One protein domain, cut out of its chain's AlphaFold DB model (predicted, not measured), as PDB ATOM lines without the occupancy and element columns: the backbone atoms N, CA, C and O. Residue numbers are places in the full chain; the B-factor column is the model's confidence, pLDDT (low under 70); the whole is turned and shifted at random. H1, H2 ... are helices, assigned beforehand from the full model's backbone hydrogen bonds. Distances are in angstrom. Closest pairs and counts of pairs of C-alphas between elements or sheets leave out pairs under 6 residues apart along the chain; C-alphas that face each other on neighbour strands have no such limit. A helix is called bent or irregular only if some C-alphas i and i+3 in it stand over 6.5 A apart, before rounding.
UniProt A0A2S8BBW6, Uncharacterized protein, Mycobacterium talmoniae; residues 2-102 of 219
ATOM      1  N   ALA A   2     210.515 189.018 271.451       80.19
ATOM      2  CA  ALA A   2     209.112 189.467 271.379       80.19
ATOM      3  C   ALA A   2     208.758 190.305 270.128       80.19
ATOM      4  O   ALA A   2     207.759 190.020 269.476       80.19
ATOM      5  N   GLY A   3     209.595 191.272 269.728       72.69
ATOM      6  CA  GLY A   3     209.325 192.104 268.542       72.69
ATOM      7  C   GLY A   3     209.308 191.338 267.210       72.69
ATOM      8  O   GLY A   3     208.496 191.628 266.336       72.69
ATOM      9  N   ILE A   4     210.151 190.307 267.068       75.88
ATOM     10  CA  ILE A   4     210.178 189.459 265.864       75.88
ATOM     11  C   ILE A   4     208.899 188.623 265.793       75.88
ATOM     12  O   ILE A   4     208.259 188.577 264.745       75.88
ATOM     13  N   LEU A   5     208.500 188.010 266.913       77.69
ATOM     14  CA  LEU A   5     207.271 187.220 266.995       77.69
ATOM     15  C   LEU A   5     206.031 188.076 266.710       77.69
ATOM     16  O   LEU A   5     205.179 187.657 265.934       77.69
ATOM     17  N   ALA A   6     205.965 189.294 267.256       75.94
ATOM     18  CA  ALA A   6     204.873 190.228 266.987       75.94
ATOM     19  C   ALA A   6     204.791 190.614 265.499       75.94
ATOM     20  O   ALA A   6     203.710 190.599 264.915       75.94
ATOM     21  N   SER A   7     205.932 190.890 264.856       67.69
ATOM     22  CA  SER A   7     205.993 191.194 263.418       67.69
ATOM     23  C   SER A   7     205.545 190.012 262.548       67.69
ATOM     24  O   SER A   7     204.781 190.194 261.596       67.69
ATOM     25  N   VAL A   8     205.981 188.792 262.880       76.94
ATOM     26  CA  VAL A   8     205.575 187.569 262.168       76.94
ATOM     27  C   VAL A   8     204.082 187.296 262.364       76.94
ATOM     28  O   VAL A   8     203.386 187.004 261.394       76.94
ATOM     29  N   ALA A   9     203.560 187.447 263.581       80.19
ATOM     30  CA  ALA A   9     202.139 187.269 263.859       80.19
ATOM     31  C   ALA A   9     201.277 188.283 263.091       80.19
ATOM     32  O   ALA A   9     200.321 187.892 262.424       80.19
ATOM     33  N   ALA A  10     201.652 189.566 263.106       76.94
ATOM     34  CA  ALA A  10     200.962 190.611 262.348       76.94
ATOM     35  C   ALA A  10     200.970 190.326 260.835       76.94
ATOM     36  O   ALA A  10     199.964 190.509 260.147       76.94
ATOM     37  N   THR A  11     202.091 189.810 260.327       71.19
ATOM     38  CA  THR A  11     202.243 189.384 258.931       71.19
ATOM     39  C   THR A  11     201.272 188.262 258.574       71.19
ATOM     40  O   THR A  11     200.503 188.383 257.619       71.19
ATOM     41  N   LEU A  12     201.277 187.177 259.350       81.69
ATOM     42  CA  LEU A  12     200.403 186.028 259.113       81.69
ATOM     43  C   LEU A  12     198.928 186.417 259.224       81.69
ATOM     44  O   LEU A  12     198.124 185.975 258.408       81.69
ATOM     45  N   LEU A  13     198.584 187.285 260.178       84.50
ATOM     46  CA  LEU A  13     197.226 187.797 260.340       84.50
ATOM     47  C   LEU A  13     196.780 188.609 259.121       84.50
ATOM     48  O   LEU A  13     195.666 188.423 258.641       84.50
ATOM     49  N   THR A  14     197.657 189.458 258.584       80.56
ATOM     50  CA  THR A  14     197.368 190.262 257.387       80.56
ATOM     51  C   THR A  14     197.133 189.373 256.166       80.56
ATOM     52  O   THR A  14     196.155 189.557 255.441       80.56
ATOM     53  N   ILE A  15     197.984 188.362 255.957       80.12
ATOM     54  CA  ILE A  15     197.824 187.389 254.867       80.12
ATOM     55  C   ILE A  15     196.539 186.580 255.060       80.12
ATOM     56  O   ILE A  15     195.759 186.429 254.120       80.12
ATOM     57  N   GLY A  16     196.288 186.093 256.276       85.94
ATOM     58  CA  GLY A  16     195.076 185.355 256.620       85.94
ATOM     59  C   GLY A  16     193.815 186.171 256.344       85.94
ATOM     60  O   GLY A  16     192.905 185.680 255.678       85.94
ATOM     61  N   ALA A  17     193.791 187.439 256.759       84.19
ATOM     62  CA  ALA A  17     192.696 188.361 256.482       84.19
ATOM     63  C   ALA A  17     192.495 188.571 254.974       84.19
ATOM     64  O   ALA A  17     191.371 188.456 254.486       84.19
ATOM     65  N   ALA A  18     193.572 188.790 254.213       84.25
ATOM     66  CA  ALA A  18     193.498 188.931 252.760       84.25
ATOM     67  C   ALA A  18     192.941 187.665 252.081       84.25
ATOM     68  O   ALA A  18     192.094 187.764 251.189       84.25
ATOM     69  N   VAL A  19     193.355 186.472 252.523       87.50
ATOM     70  CA  VAL A  19     192.830 185.186 252.033       87.50
ATOM     71  C   VAL A  19     191.346 185.045 252.345       87.50
ATOM     72  O   VAL A  19     190.573 184.704 251.448       87.50
ATOM     73  N   VAL A  20     190.933 185.320 253.582       90.31
ATOM     74  CA  VAL A  20     189.529 185.229 254.002       90.31
ATOM     75  C   VAL A  20     188.658 186.190 253.193       90.31
ATOM     76  O   VAL A  20     187.669 185.755 252.606       90.31
ATOM     77  N   LEU A  21     189.058 187.459 253.075       87.75
ATOM     78  CA  LEU A  21     188.318 188.471 252.315       87.75
ATOM     79  C   LEU A  21     188.242 188.134 250.823       87.75
ATOM     80  O   LEU A  21     187.175 188.241 250.223       87.75
ATOM     81  N   THR A  22     189.339 187.662 250.224       89.06
ATOM     82  CA  THR A  22     189.355 187.253 248.810       89.06
ATOM     83  C   THR A  22     188.442 186.049 248.574       89.06
ATOM     84  O   THR A  22     187.707 186.008 247.589       89.06
ATOM     85  N   ARG A  23     188.451 185.062 249.483       90.75
ATOM     86  CA  ARG A  23     187.554 183.897 249.404       90.75
ATOM     87  C   ARG A  23     186.091 184.304 249.541       90.75
ATOM     88  O   ARG A  23     185.277 183.819 248.761       90.75
ATOM     89  N   TRP A  24     185.777 185.189 250.487       93.25
ATOM     90  CA  TRP A  24     184.430 185.732 250.650       93.25
ATOM     91  C   TRP A  24     183.971 186.472 249.389       93.25
ATOM     92  O   TRP A  24     182.891 186.193 248.879       93.25
ATOM     93  N   LEU A  25     184.826 187.330 248.821       90.19
ATOM     94  CA  LEU A  25     184.521 188.093 247.612       90.19
ATOM     95  C   LEU A  25     184.215 187.180 246.419       90.19
ATOM     96  O   LEU A  25     183.234 187.399 245.716       90.19
ATOM     97  N   ILE A  26     185.025 186.137 246.209       90.50
ATOM     98  CA  ILE A  26     184.803 185.150 245.143       90.50
ATOM     99  C   ILE A  26     183.471 184.418 245.346       90.50
ATOM    100  O   ILE A  26     182.682 184.314 244.410       90.50
ATOM    101  N   ALA A  27     183.210 183.928 246.561       90.44
ATOM    102  CA  ALA A  27     181.980 183.199 246.862       90.44
ATOM    103  C   ALA A  27     180.736 184.076 246.659       90.44
ATOM    104  O   ALA A  27     179.752 183.635 246.067       90.44
ATOM    105  N   ARG A  28     180.797 185.335 247.102       90.50
ATOM    106  CA  ARG A  28     179.675 186.263 247.002       90.50
ATOM    107  C   ARG A  28     179.411 186.722 245.575       90.50
ATOM    108  O   ARG A  28     178.260 186.730 245.155       90.50
ATOM    109  N   ARG A  29     180.461 187.008 244.799       91.00
ATOM    110  CA  ARG A  29     180.327 187.274 243.358       91.00
ATOM    111  C   ARG A  29     179.675 186.101 242.639       91.00
ATOM    112  O   ARG A  29     178.689 186.310 241.941       91.00
ATOM    113  N   ALA A  30     180.157 184.880 242.865       88.50
ATOM    114  CA  ALA A  30     179.577 183.689 242.249       88.50
ATOM    115  C   ALA A  30     178.077 183.544 242.569       88.50
ATOM    116  O   ALA A  30     177.290 183.265 241.668       88.50
ATOM    117  N   ALA A  31     177.671 183.795 243.817       88.75
ATOM    118  CA  ALA A  31     176.266 183.765 244.220       88.75
ATOM    119  C   ALA A  31     175.430 184.885 243.569       88.75
ATOM    120  O   ALA A  31     174.346 184.616 243.055       88.75
ATOM    121  N   ALA A  32     175.937 186.122 243.552       87.69
ATOM    122  CA  ALA A  32     175.243 187.274 242.980       87.69
ATOM    123  C   ALA A  32     175.034 187.129 241.462       87.69
ATOM    124  O   ALA A  32     173.931 187.332 240.960       87.69
ATOM    125  N   PHE A  33     176.074 186.717 240.732       87.25
ATOM    126  CA  PHE A  33     175.990 186.497 239.287       87.25
ATOM    127  C   PHE A  33     175.082 185.308 238.936       87.25
ATOM    128  O   PHE A  33     174.269 185.419 238.017       87.25
ATOM    129  N   ALA A  34     175.130 184.219 239.716       87.81
ATOM    130  CA  ALA A  34     174.223 183.085 239.542       87.81
ATOM    131  C   ALA A  34     172.749 183.467 239.765       87.81
ATOM    132  O   ALA A  34     171.890 183.029 239.003       87.81
ATOM    133  N   HIS A  35     172.451 184.314 240.760       87.00
ATOM    134  CA  HIS A  35     171.088 184.796 241.009       87.00
ATOM    135  C   HIS A  35     170.529 185.607 239.831       87.00
ATOM    136  O   HIS A  35     169.345 185.520 239.526       87.00
ATOM    137  N   HIS A  36     171.390 186.356 239.138       85.81
ATOM    138  CA  HIS A  36     171.022 187.152 237.966       85.81
ATOM    139  C   HIS A  36     171.136 186.387 236.638       85.81
ATOM    140  O   HIS A  36     170.944 186.977 235.579       85.81
ATOM    141  N   GLY A  37     171.434 185.082 236.667       83.88
ATOM    142  CA  GLY A  37     171.469 184.231 235.474       83.88
ATOM    143  C   GLY A  37     172.620 184.525 234.505       83.88
ATOM    144  O   GLY A  37     172.588 184.067 233.364       83.88
ATOM    145  N   HIS A  38     173.642 185.267 234.939       83.94
ATOM    146  CA  HIS A  38     174.801 185.612 234.118       83.94
ATOM    147  C   HIS A  38     176.063 184.898 234.629       83.94
ATOM    148  O   HIS A  38     176.279 184.835 235.838       83.94
ATOM    149  N   PRO A  39     176.934 184.372 233.749       81.06
ATOM    150  CA  PRO A  39     178.246 183.885 234.172       81.06
ATOM    151  C   PRO A  39     179.122 185.057 234.650       81.06
ATOM    152  O   PRO A  39     179.099 186.127 234.039       81.06
ATOM    153  N   ASP A  40     179.904 184.869 235.725       81.44
ATOM    154  CA  ASP A  40     180.837 185.907 236.203       81.44
ATOM    155  C   ASP A  40     181.851 186.226 235.084       81.44
ATOM    156  O   ASP A  40     182.540 185.315 234.609       81.44
ATOM    157  N   PRO A  41     181.975 187.495 234.645       82.81
ATOM    158  CA  PRO A  41     182.919 187.878 233.596       82.81
ATOM    159  C   PRO A  41     184.388 187.692 234.005       82.81
ATOM    160  O   PRO A  41     185.278 187.720 233.153       82.81
ATOM    161  N   ARG A  42     184.678 187.541 235.303       82.50
ATOM    162  CA  ARG A  42     186.032 187.390 235.841       82.50
ATOM    163  C   ARG A  42     186.241 185.957 236.320       82.50
ATOM    164  O   ARG A  42     185.500 185.444 237.151       82.50
ATOM    165  N   ALA A  43     187.326 185.327 235.881       85.12
ATOM    166  CA  ALA A  43     187.721 184.036 236.426       85.12
ATOM    167  C   ALA A  43     188.260 184.170 237.865       85.12
ATOM    168  O   ALA A  43     188.991 185.110 238.188       85.12
ATOM    169  N   ASN A  44     187.993 183.171 238.713       85.25
ATOM    170  CA  ASN A  44     188.439 183.145 240.116       85.25
ATOM    171  C   ASN A  44     189.958 183.323 240.280       85.25
ATOM    172  O   ASN A  44     190.415 183.900 241.266       85.25
ATOM    173  N   TRP A  45     190.753 182.834 239.321       80.94
ATOM    174  CA  TRP A  45     192.209 183.000 239.341       80.94
ATOM    175  C   TRP A  45     192.626 184.465 239.164       80.94
ATOM    176  O   TRP A  45     193.586 184.891 239.800       80.94
ATOM    177  N   ALA A  46     191.888 185.250 238.372       83.44
ATOM    178  CA  ALA A  46     192.180 186.662 238.150       83.44
ATOM    179  C   ALA A  46     191.910 187.475 239.421       83.44
ATOM    180  O   ALA A  46     192.734 188.299 239.804       83.44
ATOM    181  N   VAL A  47     190.821 187.165 240.136       81.69
ATOM    182  CA  VAL A  47     190.515 187.780 241.439       81.69
ATOM    183  C   VAL A  47     191.588 187.427 242.475       81.69
ATOM    184  O   VAL A  47     192.060 188.296 243.205       81.69
ATOM    185  N   ARG A  48     192.046 186.165 242.504       83.38
ATOM    186  CA  ARG A  48     193.157 185.747 243.376       83.38
ATOM    187  C   ARG A  48     194.456 186.470 243.028       83.38
ATOM    188  O   ARG A  48     195.109 186.964 243.937       83.38
ATOM    189  N   LEU A  49     194.828 186.578 241.753       79.81
ATOM    190  CA  LEU A  49     196.032 187.316 241.359       79.81
ATOM    191  C   LEU A  49     195.918 188.809 241.682       79.81
ATOM    192  O   LEU A  49     196.871 189.380 242.197       79.81
ATOM    193  N   GLY A  50     194.758 189.425 241.453       77.62
ATOM    194  CA  GLY A  50     194.534 190.840 241.751       77.62
ATOM    195  C   GLY A  50     194.599 191.172 243.246       77.62
ATOM    196  O   GLY A  50     195.134 192.216 243.610       77.62
ATOM    197  N   CYS A  51     194.095 190.290 244.119       79.50
ATOM    198  CA  CYS A  51     193.981 190.564 245.559       79.50
ATOM    199  C   CYS A  51     195.070 189.912 246.433       79.50
ATOM    200  O   CYS A  51     195.463 190.506 247.434       79.50
ATOM    201  N   LEU A  52     195.561 188.714 246.093       74.56
ATOM    202  CA  LEU A  52     196.521 187.956 246.914       74.56
ATOM    203  C   LEU A  52     197.970 188.069 246.449       74.56
ATOM    204  O   LEU A  52     198.864 187.958 247.287       74.56
ATOM    205  N   ALA A  53     198.232 188.288 245.155       71.06
ATOM    206  CA  ALA A  53     199.612 188.426 244.695       71.06
ATOM    207  C   ALA A  53     200.301 189.648 245.333       71.06
ATOM    208  O   ALA A  53     201.398 189.492 245.869       71.06
ATOM    209  N   PRO A  54     199.683 190.841 245.394       66.94
ATOM    210  CA  PRO A  54     200.386 192.017 245.892       66.94
ATOM    211  C   PRO A  54     200.782 191.985 247.381       66.94
ATOM    212  O   PRO A  54     201.927 192.334 247.662       66.94
ATOM    213  N   PRO A  55     199.936 191.532 248.335       65.56
ATOM    214  CA  PRO A  55     200.346 191.390 249.735       65.56
ATOM    215  C   PRO A  55     201.510 190.413 249.912       65.56
ATOM    216  O   PRO A  55     202.413 190.668 250.703       65.56
ATOM    217  N   VAL A  56     201.513 189.309 249.157       64.12
ATOM    218  CA  VAL A  56     202.569 188.290 249.220       64.12
ATOM    219  C   VAL A  56     203.878 188.832 248.642       64.12
ATOM    220  O   VAL A  56     204.923 188.703 249.275       64.12
ATOM    221  N   TYR A  57     203.829 189.491 247.483       62.44
ATOM    222  CA  TYR A  57     205.018 190.067 246.858       62.44
ATOM    223  C   TYR A  57     205.609 191.215 247.680       62.44
ATOM    224  O   TYR A  57     206.801 191.188 247.970       62.44
ATOM    225  N   ALA A  58     204.793 192.175 248.124       62.88
ATOM    226  CA  ALA A  58     205.267 193.304 248.924       62.88
ATOM    227  C   ALA A  58     205.929 192.853 250.236       62.88
ATOM    228  O   ALA A  58     206.926 193.432 250.663       62.88
ATOM    229  N   LEU A  59     205.422 191.780 250.849       66.25
ATOM    230  CA  LEU A  59     205.979 191.200 252.066       66.25
ATOM    231  C   LEU A  59     207.347 190.542 251.843       66.25
ATOM    232  O   LEU A  59     208.282 190.766 252.617       66.25
ATOM    233  N   VAL A  60     207.466 189.739 250.782       61.06
ATOM    234  CA  VAL A  60     208.727 189.096 250.399       61.06
ATOM    235  C   VAL A  60     209.771 190.166 250.098       61.06
ATOM    236  O   VAL A  60     210.893 190.083 250.592       61.06
ATOM    237  N   THR A  61     209.400 191.228 249.379       60.34
ATOM    238  CA  THR A  61     210.341 192.303 249.063       60.34
ATOM    239  C   THR A  61     210.696 193.148 250.286       60.34
ATOM    240  O   THR A  61     211.868 193.439 250.466       60.34
ATOM    241  N   ALA A  62     209.756 193.494 251.173       63.53
ATOM    242  CA  ALA A  62     210.055 194.256 252.393       63.53
ATOM    243  C   ALA A  62     211.042 193.520 253.314       63.53
ATOM    244  O   ALA A  62     211.940 194.133 253.893       63.53
ATOM    245  N   ARG A  63     210.926 192.189 253.409       64.44
ATOM    246  CA  ARG A  63     211.893 191.354 254.134       64.44
ATOM    247  C   ARG A  63     213.244 191.286 253.439       64.44
ATOM    248  O   ARG A  63     214.260 191.387 254.114       64.44
ATOM    249  N   VAL A  64     213.262 191.168 252.114       56.44
ATOM    250  CA  VAL A  64     214.496 191.186 251.319       56.44
ATOM    251  C   VAL A  64     215.203 192.544 251.423       56.44
ATOM    252  O   VAL A  64     216.402 192.577 251.648       56.44
ATOM    253  N   ILE A  65     214.469 193.656 251.375       60.72
ATOM    254  CA  ILE A  65     214.975 195.020 251.593       60.72
ATOM    255  C   ILE A  65     215.566 195.139 253.003       60.72
ATOM    256  O   ILE A  65     216.722 195.521 253.143       60.72
ATOM    257  N   ALA A  66     214.828 194.743 254.043       61.56
ATOM    258  CA  ALA A  66     215.325 194.787 255.420       61.56
ATOM    259  C   ALA A  66     216.603 193.949 255.627       61.56
ATOM    260  O   ALA A  66     217.459 194.338 256.411       61.56
ATOM    261  N   ILE A  67     216.744 192.826 254.915       61.22
ATOM    262  CA  ILE A  67     217.947 191.980 254.937       61.22
ATOM    263  C   ILE A  67     219.104 192.639 254.169       61.22
ATOM    264  O   ILE A  67     220.220 192.665 254.673       61.22
ATOM    265  N   ILE A  68     218.847 193.204 252.987       58.09
ATOM    266  CA  ILE A  68     219.862 193.860 252.146       58.09
ATOM    267  C   ILE A  68     220.436 195.101 252.838       58.09
ATOM    268  O   ILE A  68     221.645 195.285 252.854       58.09
ATOM    269  N   PHE A  69     219.590 195.927 253.453       58.16
ATOM    270  CA  PHE A  69     220.023 197.136 254.164       58.16
ATOM    271  C   PHE A  69     220.618 196.856 255.554       58.16
ATOM    272  O   PHE A  69     221.185 197.762 256.161       58.16
ATOM    273  N   ALA A  70     220.502 195.624 256.061       63.72
ATOM    274  CA  ALA A  70     221.185 195.177 257.274       63.72
ATOM    275  C   ALA A  70     222.628 194.711 257.012       63.72
ATOM    276  O   ALA A  70     223.337 194.424 257.973       63.72
ATOM    277  N   ILE A  71     223.056 194.637 255.744       58.88
ATOM    278  CA  ILE A  71     224.440 194.361 255.354       58.88
ATOM    279  C   ILE A  71     225.148 195.716 255.223       58.88
ATOM    280  O   ILE A  71     224.873 196.460 254.278       58.88
ATOM    281  N   PRO A  72     226.017 196.085 256.177       57.97
ATOM    282  CA  PRO A  72     226.869 197.247 256.019       57.97
ATOM    283  C   PRO A  72     227.928 196.877 254.979       57.97
ATOM    284  O   PRO A  72     228.550 195.834 255.130       57.97
ATOM    285  N   ASP A  73     228.049 197.659 253.903       63.59
ATOM    286  CA  ASP A  73     229.334 198.054 253.282       63.59
ATOM    287  C   ASP A  73     229.265 198.389 251.775       63.59
ATOM    288  O   ASP A  73     230.252 198.888 251.250       63.59
ATOM    289  N   ASP A  74     228.113 198.307 251.092       66.00
ATOM    290  CA  ASP A  74     227.989 198.788 249.697       66.00
ATOM    291  C   ASP A  74     226.713 199.612 249.427       66.00
ATOM    292  O   ASP A  74     225.637 199.298 249.948       66.00
ATOM    293  N   PRO A  75     226.775 200.668 248.584       66.44
ATOM    294  CA  PRO A  75     225.579 201.372 248.137       66.44
ATOM    295  C   PRO A  75     224.682 200.432 247.309       66.44
ATOM    296  O   PRO A  75     225.176 199.710 246.437       66.44
ATOM    297  N   PRO A  76     223.351 200.441 247.515       65.81
ATOM    298  CA  PRO A  76     222.453 199.549 246.796       65.81
ATOM    299  C   PRO A  76     222.495 199.848 245.294       65.81
ATOM    300  O   PRO A  76     222.390 200.998 244.861       65.81
ATOM    301  N   SER A  77     222.625 198.802 244.476       74.06
ATOM    302  CA  SER A  77     222.621 198.944 243.020       74.06
ATOM    303  C   SER A  77     221.316 199.593 242.529       74.06
ATOM    304  O   SER A  77     220.241 199.410 243.104       74.06
ATOM    305  N   ARG A  78     221.378 200.350 241.425       77.81
ATOM    306  CA  ARG A  78     220.213 201.074 240.863       77.81
ATOM    307  C   ARG A  78     219.025 200.145 240.574       77.81
ATOM    308  O   ARG A  78     217.876 200.548 240.720       77.81
ATOM    309  N   TRP A  79     219.301 198.889 240.228       75.19
ATOM    310  CA  TRP A  79     218.289 197.853 240.030       75.19
ATOM    311  C   TRP A  79     217.556 197.467 241.318       75.19
ATOM    312  O   TRP A  79     216.345 197.270 241.278       75.19
ATOM    313  N   LEU A  80     218.242 197.423 242.465       70.62
ATOM    314  CA  LEU A  80     217.603 197.162 243.759       70.62
ATOM    315  C   LEU A  80     216.640 198.287 244.150       70.62
ATOM    316  O   LEU A  80     215.552 198.010 244.647       70.62
ATOM    317  N   LEU A  81     216.995 199.544 243.860       70.56
ATOM    318  CA  LEU A  81     216.107 200.690 244.084       70.56
ATOM    319  C   LEU A  81     214.859 200.630 243.190       70.56
ATOM    320  O   LEU A  81     213.752 200.876 243.665       70.56
ATOM    321  N   ILE A  82     215.018 200.250 241.918       74.88
ATOM    322  CA  ILE A  82     213.892 200.050 240.991       74.88
ATOM    323  C   ILE A  82     212.988 198.909 241.476       74.88
ATOM    324  O   ILE A  82     211.771 199.067 241.500       74.88
ATOM    325  N   LEU A  83     213.560 197.783 241.911       73.00
ATOM    326  CA  LEU A  83     212.796 196.655 242.449       73.00
ATOM    327  C   LEU A  83     212.036 197.029 243.727       73.00
ATOM    328  O   LEU A  83     210.873 196.656 243.870       73.00
ATOM    329  N   ALA A  84     212.652 197.799 244.626       69.81
ATOM    330  CA  ALA A  84     212.002 198.297 245.833       69.81
ATOM    331  C   ALA A  84     210.836 199.249 245.515       69.81
ATOM    332  O   ALA A  84     209.757 199.120 246.094       69.81
ATOM    333  N   LEU A  85     211.020 200.160 244.552       73.62
ATOM    334  CA  LEU A  85     209.963 201.059 244.088       73.62
ATOM    335  C   LEU A  85     208.804 200.283 243.450       73.62
ATOM    336  O   LEU A  85     207.649 200.502 243.810       73.62
ATOM    337  N   LEU A  86     209.106 199.349 242.542       75.00
ATOM    338  CA  LEU A  86     208.101 198.500 241.900       75.00
ATOM    339  C   LEU A  86     207.315 197.702 242.942       75.00
ATOM    340  O   LEU A  86     206.088 197.725 242.916       75.00
ATOM    341  N   ALA A  87     207.989 197.079 243.910       69.81
ATOM    342  CA  ALA A  87     207.339 196.364 245.007       69.81
ATOM    343  C   ALA A  87     206.390 197.250 245.828       69.81
ATOM    344  O   ALA A  87     205.356 196.776 246.295       69.81
ATOM    345  N   CYS A  88     206.698 198.538 245.964       71.62
ATOM    346  CA  CYS A  88     205.849 199.494 246.665       71.62
ATOM    347  C   CYS A  88     204.583 199.879 245.874       71.62
ATOM    348  O   CYS A  88     203.551 200.209 246.459       71.62
ATOM    349  N   LEU A  89     204.627 199.782 244.543       75.88
ATOM    350  CA  LEU A  89     203.471 200.017 243.673       75.88
ATOM    351  C   LEU A  89     202.488 198.838 243.661       75.88
ATOM    352  O   LEU A  89     201.301 199.032 243.391       75.88
ATOM    353  N   LEU A  90     202.944 197.621 243.973       77.06
ATOM    354  CA  LEU A  90     202.103 196.422 243.940       77.06
ATOM    355  C   LEU A  90     200.873 196.532 244.868       77.06
ATOM    356  O   LEU A  90     199.760 196.304 244.386       77.06
ATOM    357  N   PRO A  91     201.002 196.911 246.156       74.69
ATOM    358  CA  PRO A  91     199.851 197.098 247.039       74.69
ATOM    359  C   PRO A  91     198.847 198.142 246.533       74.69
ATOM    360  O   PRO A  91     197.642 197.934 246.662       74.69
ATOM    361  N   LEU A  92     199.312 199.220 245.886       78.94
ATOM    362  CA  LEU A  92     198.422 200.216 245.277       78.94
ATOM    363  C   LEU A  92     197.577 199.573 244.176       78.94
ATOM    364  O   LEU A  92     196.353 199.711 244.172       78.94
ATOM    365  N   LEU A  93     198.210 198.790 243.298       81.38
ATOM    366  CA  LEU A  93     197.519 198.068 242.233       81.38
ATOM    367  C   LEU A  93     196.468 197.094 242.798       81.38
ATOM    368  O   LEU A  93     195.366 196.993 242.261       81.38
ATOM    369  N   ALA A  94     196.773 196.447 243.927       81.94
ATOM    370  CA  ALA A  94     195.844 195.578 244.652       81.94
ATOM    371  C   ALA A  94     194.580 196.318 245.103       81.94
ATOM    372  O   ALA A  94     193.468 195.829 244.906       81.94
ATOM    373  N   THR A  95     194.737 197.510 245.695       82.69
ATOM    374  CA  THR A  95     193.595 198.309 246.174       82.69
ATOM    375  C   THR A  95     192.705 198.779 245.028       82.69
ATOM    376  O   THR A  95     191.486 198.813 245.184       82.69
ATOM    377  N   VAL A  96     193.285 199.072 243.857       88.56
ATOM    378  CA  VAL A  96     192.535 199.422 242.642       88.56
ATOM    379  C   VAL A  96     191.722 198.227 242.142       88.56
ATOM    380  O   VAL A  96     190.527 198.367 241.893       88.56
ATOM    381  N   TRP A  97     192.323 197.037 242.054       86.12
ATOM    382  CA  TRP A  97     191.599 195.822 241.660       86.12
ATOM    383  C   TRP A  97     190.486 195.461 242.642       86.12
ATOM    384  O   TRP A  97     189.356 195.202 242.230       86.12
ATOM    385  N   ALA A  98     190.777 195.499 243.941       87.50
ATOM    386  CA  ALA A  98     189.792 195.235 244.980       87.50
ATOM    387  C   ALA A  98     188.638 196.258 244.957       87.50
ATOM    388  O   ALA A  98     187.483 195.863 245.108       87.50
ATOM    389  N   LEU A  99     188.915 197.542 244.684       91.94
ATOM    390  CA  LEU A  99     187.879 198.554 244.462       91.94
ATOM    391  C   LEU A  99     186.987 198.188 243.277       91.94
ATOM    392  O   LEU A  99     185.766 198.183 243.419       91.94
ATOM    393  N   VAL A 100     187.579 197.865 242.123       92.06
ATOM    394  CA  VAL A 100     186.823 197.477 240.924       92.06
ATOM    395  C   VAL A 100     185.912 196.292 241.234       92.06
ATOM    396  O   VAL A 100     184.721 196.348 240.935       92.06
ATOM    397  N   TYR A 101     186.424 195.256 241.902       89.44
ATOM    398  CA  TYR A 101     185.627 194.077 242.238       89.44
ATOM    399  C   TYR A 101     184.500 194.363 243.234       89.44
ATOM    400  O   TYR A 101     183.417 193.797 243.077       89.44
ATOM    401  N   LEU A 102     184.721 195.238 244.222       90.50
ATOM    402  CA  LEU A 102     183.686 195.663 245.170       90.50
ATOM    403  C   LEU A 102     182.615 196.530 244.505       90.50
ATOM    404  O   LEU A 102     181.436 196.371 244.805       90.50
TER     405      LEU A 102
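AT A GLANCE: This is residues 2 to 102 of the 219 residues of an uncharacterized protein of Mycobacterium talmoniae (UniProt A0A2S8BBW6). Three helices fold back and forth in a flat, loose zigzag, with bent H2 between H1 and H3. H2b and H3 run side by side as a hairpin, while the long H1 slants away and its residues 2 to 10 stick out, as do residues 69 to 75 of the link from H2 to H3. The 101 printed residues hold H1, H2 and H3 in that order and no named strand: all helix. The whole is loose, with a radius of gyration of the C-alphas of 17.5 A and spans of 62 by 34 by 17 A.

IN THESE COORDINATES: H1, residues 2 to 35, runs 48.9 A from C-alpha 2 at (209.112, 189.467, 271.379). H2, residues 44 to 68, was assigned as one helix by its hydrogen bonds but is bent: C-alphas 51 and 54 are 6.6 A apart. Its arms are H2a, residues 44 to 51, 10.7 A, and H2b, residues 54 to 68, 20.5 A. H3, residues 78 to 102, runs 37.2 A to C-alpha 102 at (183.686, 195.663, 245.170); it is neither bent nor irregular, but only just, with C-alphas 88 and 91 6.5 A apart.

HOW THE PARTS SIT: H1 and H2a form a hairpin at a steep tilt of 41 degrees, their closest C-alphas, Ile 26 and Asn 44, 6.5 A apart. H1 and H2b only just touch, with 3 pairs of C-alphas within 8 A, Ile 15 and Pro 55 closest at 7.0 A. H2a and H2b stand at a steep tilt of 43 degrees. H2b and H3 form a hairpin at a shallow tilt of 22 degrees; the closest C-alphas, Pro 54 and Leu 90, are 5.1 A apart. H2a touches H3 at a steep 58 degrees, Cys 51 and Ala 94 closest at 5.4 A between C-alphas. Helix packing is part aligned, part crossed: 2 of the 4 touching pairs have a shallow tilt. Every O i to N i+4 pair is within hydrogen-bond range in H1, H2a and H2b, and 19 of 21 in H3.

THE WHOLE: The C-alphas farthest apart, Gly 37 and Asp 73, are 62.1 A apart. The printed part has no cut, and both links are short. Mean pLDDT of the printed part is 77.3; residues 54 to 76 are under 70, as are 7, 84 and 87.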